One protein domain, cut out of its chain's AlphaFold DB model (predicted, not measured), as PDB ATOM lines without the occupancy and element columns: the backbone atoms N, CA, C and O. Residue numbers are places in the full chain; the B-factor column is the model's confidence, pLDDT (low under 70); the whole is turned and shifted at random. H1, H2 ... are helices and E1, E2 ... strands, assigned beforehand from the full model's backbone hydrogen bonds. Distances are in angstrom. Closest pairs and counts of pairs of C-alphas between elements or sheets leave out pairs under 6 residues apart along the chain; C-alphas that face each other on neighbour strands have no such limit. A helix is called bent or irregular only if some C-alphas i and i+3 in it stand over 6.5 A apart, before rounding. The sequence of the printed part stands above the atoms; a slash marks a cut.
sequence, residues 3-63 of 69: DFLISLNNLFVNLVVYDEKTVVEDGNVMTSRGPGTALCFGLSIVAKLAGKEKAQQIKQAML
ATOM      1  N   ASP A   3     236.755 258.427 262.269       48.09
ATOM      2  CA  ASP A   3     235.716 259.369 261.817       48.09
ATOM      3  C   ASP A   3     234.736 259.732 262.944       48.09
ATOM      4  O   ASP A   3     234.242 260.852 262.999       48.09
ATOM      5  N   PHE A   4     234.524 258.830 263.911       49.44
ATOM      6  CA  PHE A   4     233.690 259.106 265.082       49.44
ATOM      7  C   PHE A   4     234.332 260.096 266.073       49.44
ATOM      8  O   PHE A   4     233.623 260.882 266.691       49.44
ATOM      9  N   LEU A   5     235.664 260.105 266.201       51.72
ATOM     10  CA  LEU A   5     236.386 261.021 267.095       51.72
ATOM     11  C   LEU A   5     236.708 262.361 266.413       51.72
ATOM     12  O   LEU A   5     236.635 263.399 267.059       51.72
ATOM     13  N   ILE A   6     236.955 262.377 265.099       52.75
ATOM     14  CA  ILE A   6     237.087 263.629 264.334       52.75
ATOM     15  C   ILE A   6     235.736 264.359 264.265       52.75
ATOM     16  O   ILE A   6     235.699 265.581 264.371       52.75
ATOM     17  N   SER A   7     234.609 263.636 264.209       48.50
ATOM     18  CA  SER A   7     233.272 264.237 264.343       48.50
ATOM     19  C   SER A   7     233.024 264.895 265.714       48.50
ATOM     20  O   SER A   7     232.114 265.715 265.833       48.50
ATOM     21  N   LEU A   8     233.826 264.578 266.738       53.44
ATOM     22  CA  LEU A   8     233.796 265.206 268.066       53.44
ATOM     23  C   LEU A   8     234.741 266.416 268.189       53.44
ATOM     24  O   LEU A   8     234.682 267.115 269.201       53.44
ATOM     25  N   ASN A   9     235.549 266.740 267.168       51.25
ATOM     26  CA  ASN A   9     236.391 267.949 267.179       51.25
ATOM     27  C   ASN A   9     235.573 269.243 267.289       51.25
ATOM     28  O   ASN A   9     236.078 270.229 267.813       51.25
ATOM     29  N   ASN A  10     234.296 269.240 266.891       53.16
ATOM     30  CA  ASN A  10     233.405 270.385 267.105       53.16
ATOM     31  C   ASN A  10     232.933 270.556 268.565       53.16
ATOM     32  O   ASN A  10     232.272 271.546 268.867       53.16
ATOM     33  N   LEU A  11     233.256 269.624 269.471       56.78
ATOM     34  CA  LEU A  11     232.918 269.694 270.899       56.78
ATOM     35  C   LEU A  11     234.128 269.951 271.817       56.78
ATOM     36  O   LEU A  11     233.934 270.417 272.936       56.78
ATOM     37  N   PHE A  12     235.368 269.700 271.368       59.88
ATOM     38  CA  PHE A  12     236.567 269.725 272.227       59.88
ATOM     39  C   PHE A  12     237.788 270.399 271.576       59.88
ATOM     40  O   PHE A  12     238.910 269.914 271.701       59.88
ATOM     41  N   VAL A  13     237.571 271.536 270.907       57.22
ATOM     42  CA  VAL A  13     238.512 272.246 270.008       57.22
ATOM     43  C   VAL A  13     239.935 272.491 270.574       57.22
ATOM     44  O   VAL A  13     240.848 272.724 269.795       57.22
ATOM     45  N   ASN A  14     240.170 272.372 271.890       62.06
ATOM     46  CA  ASN A  14     241.483 272.587 272.527       62.06
ATOM     47  C   ASN A  14     241.985 271.445 273.442       62.06
ATOM     48  O   ASN A  14     242.967 271.640 274.152       62.06
ATOM     49  N   LEU A  15     241.325 270.279 273.486       71.06
ATOM     50  CA  LEU A  15     241.680 269.196 274.430       71.06
ATOM     51  C   LEU A  15     242.288 267.950 273.775       71.06
ATOM     52  O   LEU A  15     242.763 267.070 274.487       71.06
ATOM     53  N   VAL A  16     242.276 267.859 272.445       73.56
ATOM     54  CA  VAL A  16     242.746 266.679 271.712       73.56
ATOM     55  C   VAL A  16     243.818 267.091 270.712       73.56
ATOM     56  O   VAL A  16     243.621 268.012 269.924       73.56
ATOM     57  N   VAL A  17     244.952 266.390 270.737       83.06
ATOM     58  CA  VAL A  17     246.014 266.524 269.735       83.06
ATOM     59  C   VAL A  17     245.845 265.406 268.714       83.06
ATOM     60  O   VAL A  17     245.803 264.230 269.071       83.06
ATOM     61  N   TYR A  18     245.726 265.773 267.441       83.06
ATOM     62  CA  TYR A  18     245.645 264.811 266.348       83.06
ATOM     63  C   TYR A  18     247.045 264.317 265.954       83.06
ATOM     64  O   TYR A  18     247.959 265.122 265.778       83.06
ATOM     65  N   ASP A  19     247.199 263.001 265.795       84.69
ATOM     66  CA  ASP A  19     248.428 262.335 265.350       84.69
ATOM     67  C   ASP A  19     248.080 261.392 264.181       84.69
ATOM     68  O   ASP A  19     247.078 260.676 264.216       84.69
ATOM     69  N   GLU A  20     248.887 261.418 263.118       86.69
ATOM     70  CA  GLU A  20     248.658 260.658 261.883       86.69
ATOM     71  C   GLU A  20     249.047 259.174 261.978       86.69
ATOM     72  O   GLU A  20     248.791 258.403 261.040       86.69
ATOM     73  N   LYS A  21     249.640 258.751 263.104       87.75
ATOM     74  CA  LYS A  21     249.988 257.351 263.370       87.75
ATOM     75  C   LYS A  21     248.783 256.419 263.231       87.75
ATOM     76  O   LYS A  21     247.640 256.729 263.559       87.75
ATOM     77  N   THR A  22     249.072 255.200 262.786       89.00
ATOM     78  CA  THR A  22     248.095 254.116 262.597       89.00
ATOM     79  C   THR A  22     247.359 253.750 263.890       89.00
ATOM     80  O   THR A  22     246.156 253.465 263.865       89.00
ATOM     81  N   VAL A  23     248.083 253.748 265.011       90.50
ATOM     82  CA  VAL A  23     247.574 253.526 266.366       90.50
ATOM     83  C   VAL A  23     248.242 254.541 267.287       90.50
ATOM     84  O   VAL A  23     249.461 254.711 267.232       90.50
ATOM     85  N   VAL A  24     247.451 255.195 268.130       91.56
ATOM     86  CA  VAL A  24     247.914 256.157 269.136       91.56
ATOM     87  C   VAL A  24     247.454 255.667 270.500       91.56
ATOM     88  O   VAL A  24     246.310 255.240 270.651       91.56
ATOM     89  N   GLU A  25     248.342 255.720 271.486       91.62
ATOM     90  CA  GLU A  25     248.056 255.374 272.875       91.62
ATOM     91  C   GLU A  25     248.360 256.584 273.760       91.62
ATOM     92  O   GLU A  25     249.466 257.120 273.711       91.62
ATOM     93  N   ASP A  26     247.380 256.989 274.564       88.94
ATOM     94  CA  ASP A  26     247.520 258.004 275.603       88.94
ATOM     95  C   ASP A  26     246.991 257.442 276.931       88.94
ATOM     96  O   ASP A  26     245.788 257.223 277.122       88.94
ATOM     97  N   GLY A  27     247.914 257.117 277.838       89.31
ATOM     98  CA  GLY A  27     247.614 256.455 279.105       89.31
ATOM     99  C   GLY A  27     246.915 255.104 278.913       89.31
ATOM    100  O   GLY A  27     247.548 254.113 278.559       89.31
ATOM    101  N   ASN A  28     245.608 255.071 279.188       89.50
ATOM    102  CA  ASN A  28     244.755 253.881 279.058       89.50
ATOM    103  C   ASN A  28     243.801 253.950 277.852       89.50
ATOM    104  O   ASN A  28     242.975 253.055 277.671       89.50
ATOM    105  N   VAL A  29     243.873 255.013 277.051       90.06
ATOM    106  CA  VAL A  29     243.032 255.202 275.868       90.06
ATOM    107  C   VAL A  29     243.875 254.923 274.632       90.06
ATOM    108  O   VAL A  29     244.924 255.527 274.432       90.06
ATOM    109  N   MET A  30     243.407 254.010 273.784       91.88
ATOM    110  CA  MET A  30     244.062 253.682 272.521       91.88
ATOM    111  C   MET A  30     243.086 253.919 271.368       91.88
ATOM    112  O   MET A  30     241.931 253.497 271.433       91.88
ATOM    113  N   THR A  31     243.541 254.591 270.313       91.25
ATOM    114  CA  THR A  31     242.730 254.932 269.134       91.25
ATOM    115  C   THR A  31     243.429 254.507 267.841       91.25
ATOM    116  O   THR A  31     244.645 254.314 267.812       91.25
ATOM    117  N   SER A  32     242.663 254.300 266.763       91.69
ATOM    118  CA  SER A  32     243.197 253.869 265.465       91.69
ATOM    119  C   SER A  32     242.379 254.389 264.283       91.69
ATOM    120  O   SER A  32     241.192 254.690 264.411       91.69
ATOM    121  N   ARG A  33     243.013 254.450 263.106       86.38
ATOM    122  CA  ARG A  33     242.516 255.163 261.927       86.38
ATOM    123  C   ARG A  33     241.236 254.607 261.269       86.38
ATOM    124  O   ARG A  33     240.457 255.346 260.664       86.38
ATOM    125  N   GLY A  34     240.933 253.324 261.420       83.81
ATOM    126  CA  GLY A  34     239.683 252.743 260.933       83.81
ATOM    127  C   GLY A  34     239.814 251.288 260.502       83.81
ATOM    128  O   GLY A  34     240.720 250.604 260.964       83.81
ATOM    129  N   PRO A  35     238.910 250.781 259.644       87.62
ATOM    130  CA  PRO A  35     238.885 249.357 259.312       87.62
ATOM    131  C   PRO A  35     240.189 248.877 258.658       87.62
ATOM    132  O   PRO A  35     240.664 247.795 258.985       87.62
ATOM    133  N   GLY A  36     240.834 249.709 257.830       88.19
ATOM    134  CA  GLY A  36     242.131 249.387 257.220       88.19
ATOM    135  C   GLY A  36     243.293 249.249 258.213       88.19
ATOM    136  O   GLY A  36     244.336 248.714 257.855       88.19
ATOM    137  N   THR A  37     243.123 249.693 259.461       89.56
ATOM    138  CA  THR A  37     244.143 249.639 260.519       89.56
ATOM    139  C   THR A  37     243.722 248.766 261.703       89.56
ATOM    140  O   THR A  37     244.425 248.712 262.711       89.56
ATOM    141  N   ALA A  38     242.597 248.050 261.587       91.75
ATOM    142  CA  ALA A  38     242.028 247.250 262.670       91.75
ATOM    143  C   ALA A  38     242.972 246.137 263.149       91.75
ATOM    144  O   ALA A  38     243.058 245.874 264.347       91.75
ATOM    145  N   LEU A  39     243.725 245.523 262.231       93.94
ATOM    146  CA  LEU A  39     244.728 244.512 262.574       93.94
ATOM    147  C   LEU A  39     245.848 245.102 263.436       93.94
ATOM    148  O   LEU A  39     246.219 244.510 264.445       93.94
ATOM    149  N   CYS A  40     246.329 246.298 263.094       93.31
ATOM    150  CA  CYS A  40     247.346 246.995 263.879       93.31
ATOM    151  C   CYS A  40     246.838 247.358 265.260       93.31
ATOM    152  O   CYS A  40     247.529 247.133 266.246       93.31
ATOM    153  N   PHE A  41     245.601 247.840 265.339       94.38
ATOM    154  CA  PHE A  41     244.965 248.140 266.609       94.38
ATOM    155  C   PHE A  41     244.848 246.898 267.504       94.38
ATOM    156  O   PHE A  41     245.254 246.932 268.663       94.38
ATOM    157  N   GLY A  42     244.374 245.777 266.954       94.94
ATOM    158  CA  GLY A  42     244.285 244.512 267.682       94.94
ATOM    159  C   GLY A  42     245.646 244.010 268.168       94.94
ATOM    160  O   GLY A  42     245.788 243.649 269.335       94.94
ATOM    161  N   LEU A  43     246.668 244.043 267.308       95.56
ATOM    162  CA  LEU A  43     248.029 243.648 267.680       95.56
ATOM    163  C   LEU A  43     248.627 244.569 268.755       95.56
ATOM    164  O   LEU A  43     249.279 244.069 269.670       95.56
ATOM    165  N   SER A  44     248.361 245.878 268.706       94.75
ATOM    166  CA  SER A  44     248.771 246.826 269.750       94.75
ATOM    167  C   SER A  44     248.108 246.532 271.098       94.75
ATOM    168  O   SER A  44     248.784 246.560 272.127       94.75
ATOM    169  N   ILE A  45     246.822 246.163 271.111       96.12
ATOM    170  CA  ILE A  45     246.121 245.742 272.337       96.12
ATOM    171  C   ILE A  45     246.750 244.466 272.906       96.12
ATOM    172  O   ILE A  45     247.048 244.402 274.100       96.12
ATOM    173  N   VAL A  46     247.002 243.458 272.065       96.94
ATOM    174  CA  VAL A  46     247.672 242.223 272.504       96.94
ATOM    175  C   VAL A  46     249.061 242.537 273.053       96.94
ATOM    176  O   VAL A  46     249.420 242.031 274.111       96.94
ATOM    177  N   ALA A  47     249.830 243.400 272.387       95.50
ATOM    178  CA  ALA A  47     251.160 243.781 272.845       95.50
ATOM    179  C   ALA A  47     251.123 244.458 274.224       95.50
ATOM    180  O   ALA A  47     251.995 244.189 275.054       95.50
ATOM    181  N   LYS A  48     250.111 245.296 274.480       95.19
ATOM    182  CA  LYS A  48     249.915 245.993 275.756       95.19
ATOM    183  C   LYS A  48     249.491 245.053 276.888       95.19
ATOM    184  O   LYS A  48     249.999 245.189 277.996       95.19
ATOM    185  N   LEU A  49     248.569 244.126 276.622       96.50
ATOM    186  CA  LEU A  49     247.946 243.285 277.656       96.50
ATOM    187  C   LEU A  49     248.641 241.933 277.861       96.50
ATOM    188  O   LEU A  49     248.691 241.431 278.978       96.50
ATOM    189  N   ALA A  50     249.158 241.337 276.788       96.88
ATOM    190  CA  ALA A  50     249.739 239.993 276.765       96.88
ATOM    191  C   ALA A  50     251.220 239.977 276.338       96.88
ATOM    192  O   ALA A  50     251.819 238.909 276.221       96.88
ATOM    193  N   GLY A  51     251.818 241.150 276.114       97.25
ATOM    194  CA  GLY A  51     253.226 241.302 275.765       97.25
ATOM    195  C   GLY A  51     253.514 241.225 274.263       97.25
ATOM    196  O   GLY A  51     252.778 240.638 273.464       97.25
ATOM    197  N   LYS A  52     254.640 241.830 273.869       95.31
ATOM    198  CA  LYS A  52     255.062 241.957 272.462       95.31
ATOM    199  C   LYS A  52     255.312 240.611 271.783       95.31
ATOM    200  O   LYS A  52     255.020 240.468 270.602       95.31
ATOM    201  N   GLU A  53     255.815 239.625 272.522       96.62
ATOM    202  CA  GLU A  53     256.061 238.282 271.987       96.62
ATOM    203  C   GLU A  53     254.759 237.636 271.500       96.62
ATOM    204  O   GLU A  53     254.694 237.130 270.380       96.62
ATOM    205  N   LYS A  54     253.688 237.725 272.300       96.94
ATOM    206  CA  LYS A  54     252.391 237.150 271.943       96.94
ATOM    207  C   LYS A  54     251.780 237.844 270.732       96.94
ATOM    208  O   LYS A  54     251.248 237.174 269.850       96.94
ATOM    209  N   ALA A  55     251.901 239.169 270.659       96.00
ATOM    210  CA  ALA A  55     251.484 239.926 269.483       96.00
ATOM    211  C   ALA A  55     252.252 239.485 268.227       96.00
ATOM    212  O   ALA A  55     251.639 239.270 267.185       96.00
ATOM    213  N   GLN A  56     253.567 239.265 268.330       94.88
ATOM    214  CA  GLN A  56     254.387 238.813 267.205       94.88
ATOM    215  C   GLN A  56     254.034 237.390 266.751       94.88
ATOM    216  O   GLN A  56     253.925 237.144 265.550       94.88
ATOM    217  N   GLN A  57     253.787 236.473 267.692       96.12
ATOM    218  CA  GLN A  57     253.303 235.122 267.385       96.12
ATOM    219  C   GLN A  57     251.977 235.168 266.610       96.12
ATOM    220  O   GLN A  57     251.817 234.460 265.617       96.12
ATOM    221  N   ILE A  58     251.036 236.025 267.025       95.88
ATOM    222  CA  ILE A  58     249.752 236.199 266.329       95.88
ATOM    223  C   ILE A  58     249.958 236.842 264.949       95.88
ATOM    224  O   ILE A  58     249.394 236.348 263.976       95.88
ATOM    225  N   LYS A  59     250.799 237.884 264.832       94.94
ATOM    226  CA  LYS A  59     251.146 238.528 263.547       94.94
ATOM    227  C   LYS A  59     251.659 237.492 262.539       94.94
ATOM    228  O   LYS A  59     251.202 237.470 261.397       94.94
ATOM    229  N   GLN A  60     252.548 236.599 262.976       94.38
ATOM    230  CA  GLN A  60     253.083 235.509 262.152       94.38
ATOM    231  C   GLN A  60     252.019 234.463 261.800       94.38
ATOM    232  O   GLN A  60     251.889 234.103 260.634       94.38
ATOM    233  N   ALA A  61     251.220 234.011 262.772       95.81
ATOM    234  CA  ALA A  61     250.162 233.024 262.543       95.81
ATOM    235  C   ALA A  61     249.077 233.522 261.571       95.81
ATOM    236  O   ALA A  61     248.470 232.730 260.856       95.81
ATOM    237  N   MET A  62     248.850 234.837 261.530       95.25
ATOM    238  CA  MET A  62     247.922 235.495 260.609       95.25
ATOM    239  C   MET A  62     248.563 235.894 259.266       95.25
ATOM    240  O   MET A  62     247.889 236.518 258.449       95.25
ATOM    241  N   LEU A  63     249.837 235.549 259.027       94.38
ATOM    242  CA  LEU A  63     250.590 235.865 257.803       94.38
ATOM    243  C   LEU A  63     250.662 237.374 257.491       94.38
ATOM    244  O   LEU A  63     250.604 237.803 256.339       94.38
TER     245      LEU A  63
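Overview. This is residues 3 to 63 of the 69 residues of an uncharacterized protein of Nitrospira bacterium SM23_35 (UniProt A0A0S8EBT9). A small two-stranded hairpin, E1 and E2, sits in the middle of an elongated model, with H2 packed on it and H3 folding back beyond H2. At the other end a long looping stretch, residues 7 to 22, joins the short H1 to the hairpin, and its residues 10 to 15 stick out. The printed part has 61 residues, with three named helices and two named strands in the order H1, E1, E2, H2, H3; the sheet, E1 - E2, is antiparallel and the class is mixed, helices and strands. The whole is loose, with a radius of gyration of the C-alphas of 13.7 A and spans of 41 by 23 by 14 A.

Arrangement. H1, residues 3 to 6, is apart from E2, residues 29 to 32, from H2, residues 35 to 50, and from H3, residues 52 to 61. E1, residues 23 to 26, forms an antiparallel hairpin with E2, their directions at 162 degrees; N 24 and O 31 are within hydrogen-bond range at 3.0 A, N 29 and O 26 at 2.9 A. The closest C-alphas of E1 and H2 are those of Val 23 and Phe 41, 6.0 A apart; those of E2 and H2 are Ser 32 and Phe 41, 6.1 A. H2 touches H3 with residues 43 to 47 alone, closest at the C-alphas of Ala 47 and Ala 55, 5.1 A. This helical hairpin has a steep tilt of 45 degrees, opposite ways. H3 is apart from E1 and E2. Every O i to N i+4 pair is within hydrogen-bond range in H3, 10 of 12 are in H2, and H1 is too short for such a pair.

Along the chain. H1 begins at C-alpha 3, (235.716, 259.369, 261.817), and is 5.1 A long. E1 measures 10.3 A and E2 10.5 A. H2 begins at C-alpha 35, (238.885, 249.357, 259.312), and measures 22.6 A; it is irregular, with C-alphas 36 and 39 7.7 A apart. H3 measures 14.2 A and ends at C-alpha 61, (250.162, 233.024, 262.543).

Size, cuts and confidence. The two C-alphas farthest apart, those of Asn 14 and Ala 61, are 41.7 A apart. The printed part has no cut. The link from H1 to E1 is long, with 16 residues; the other three are tight. The mean pLDDT of the printed part is 84.0, and residues 3 to 14 are under 70.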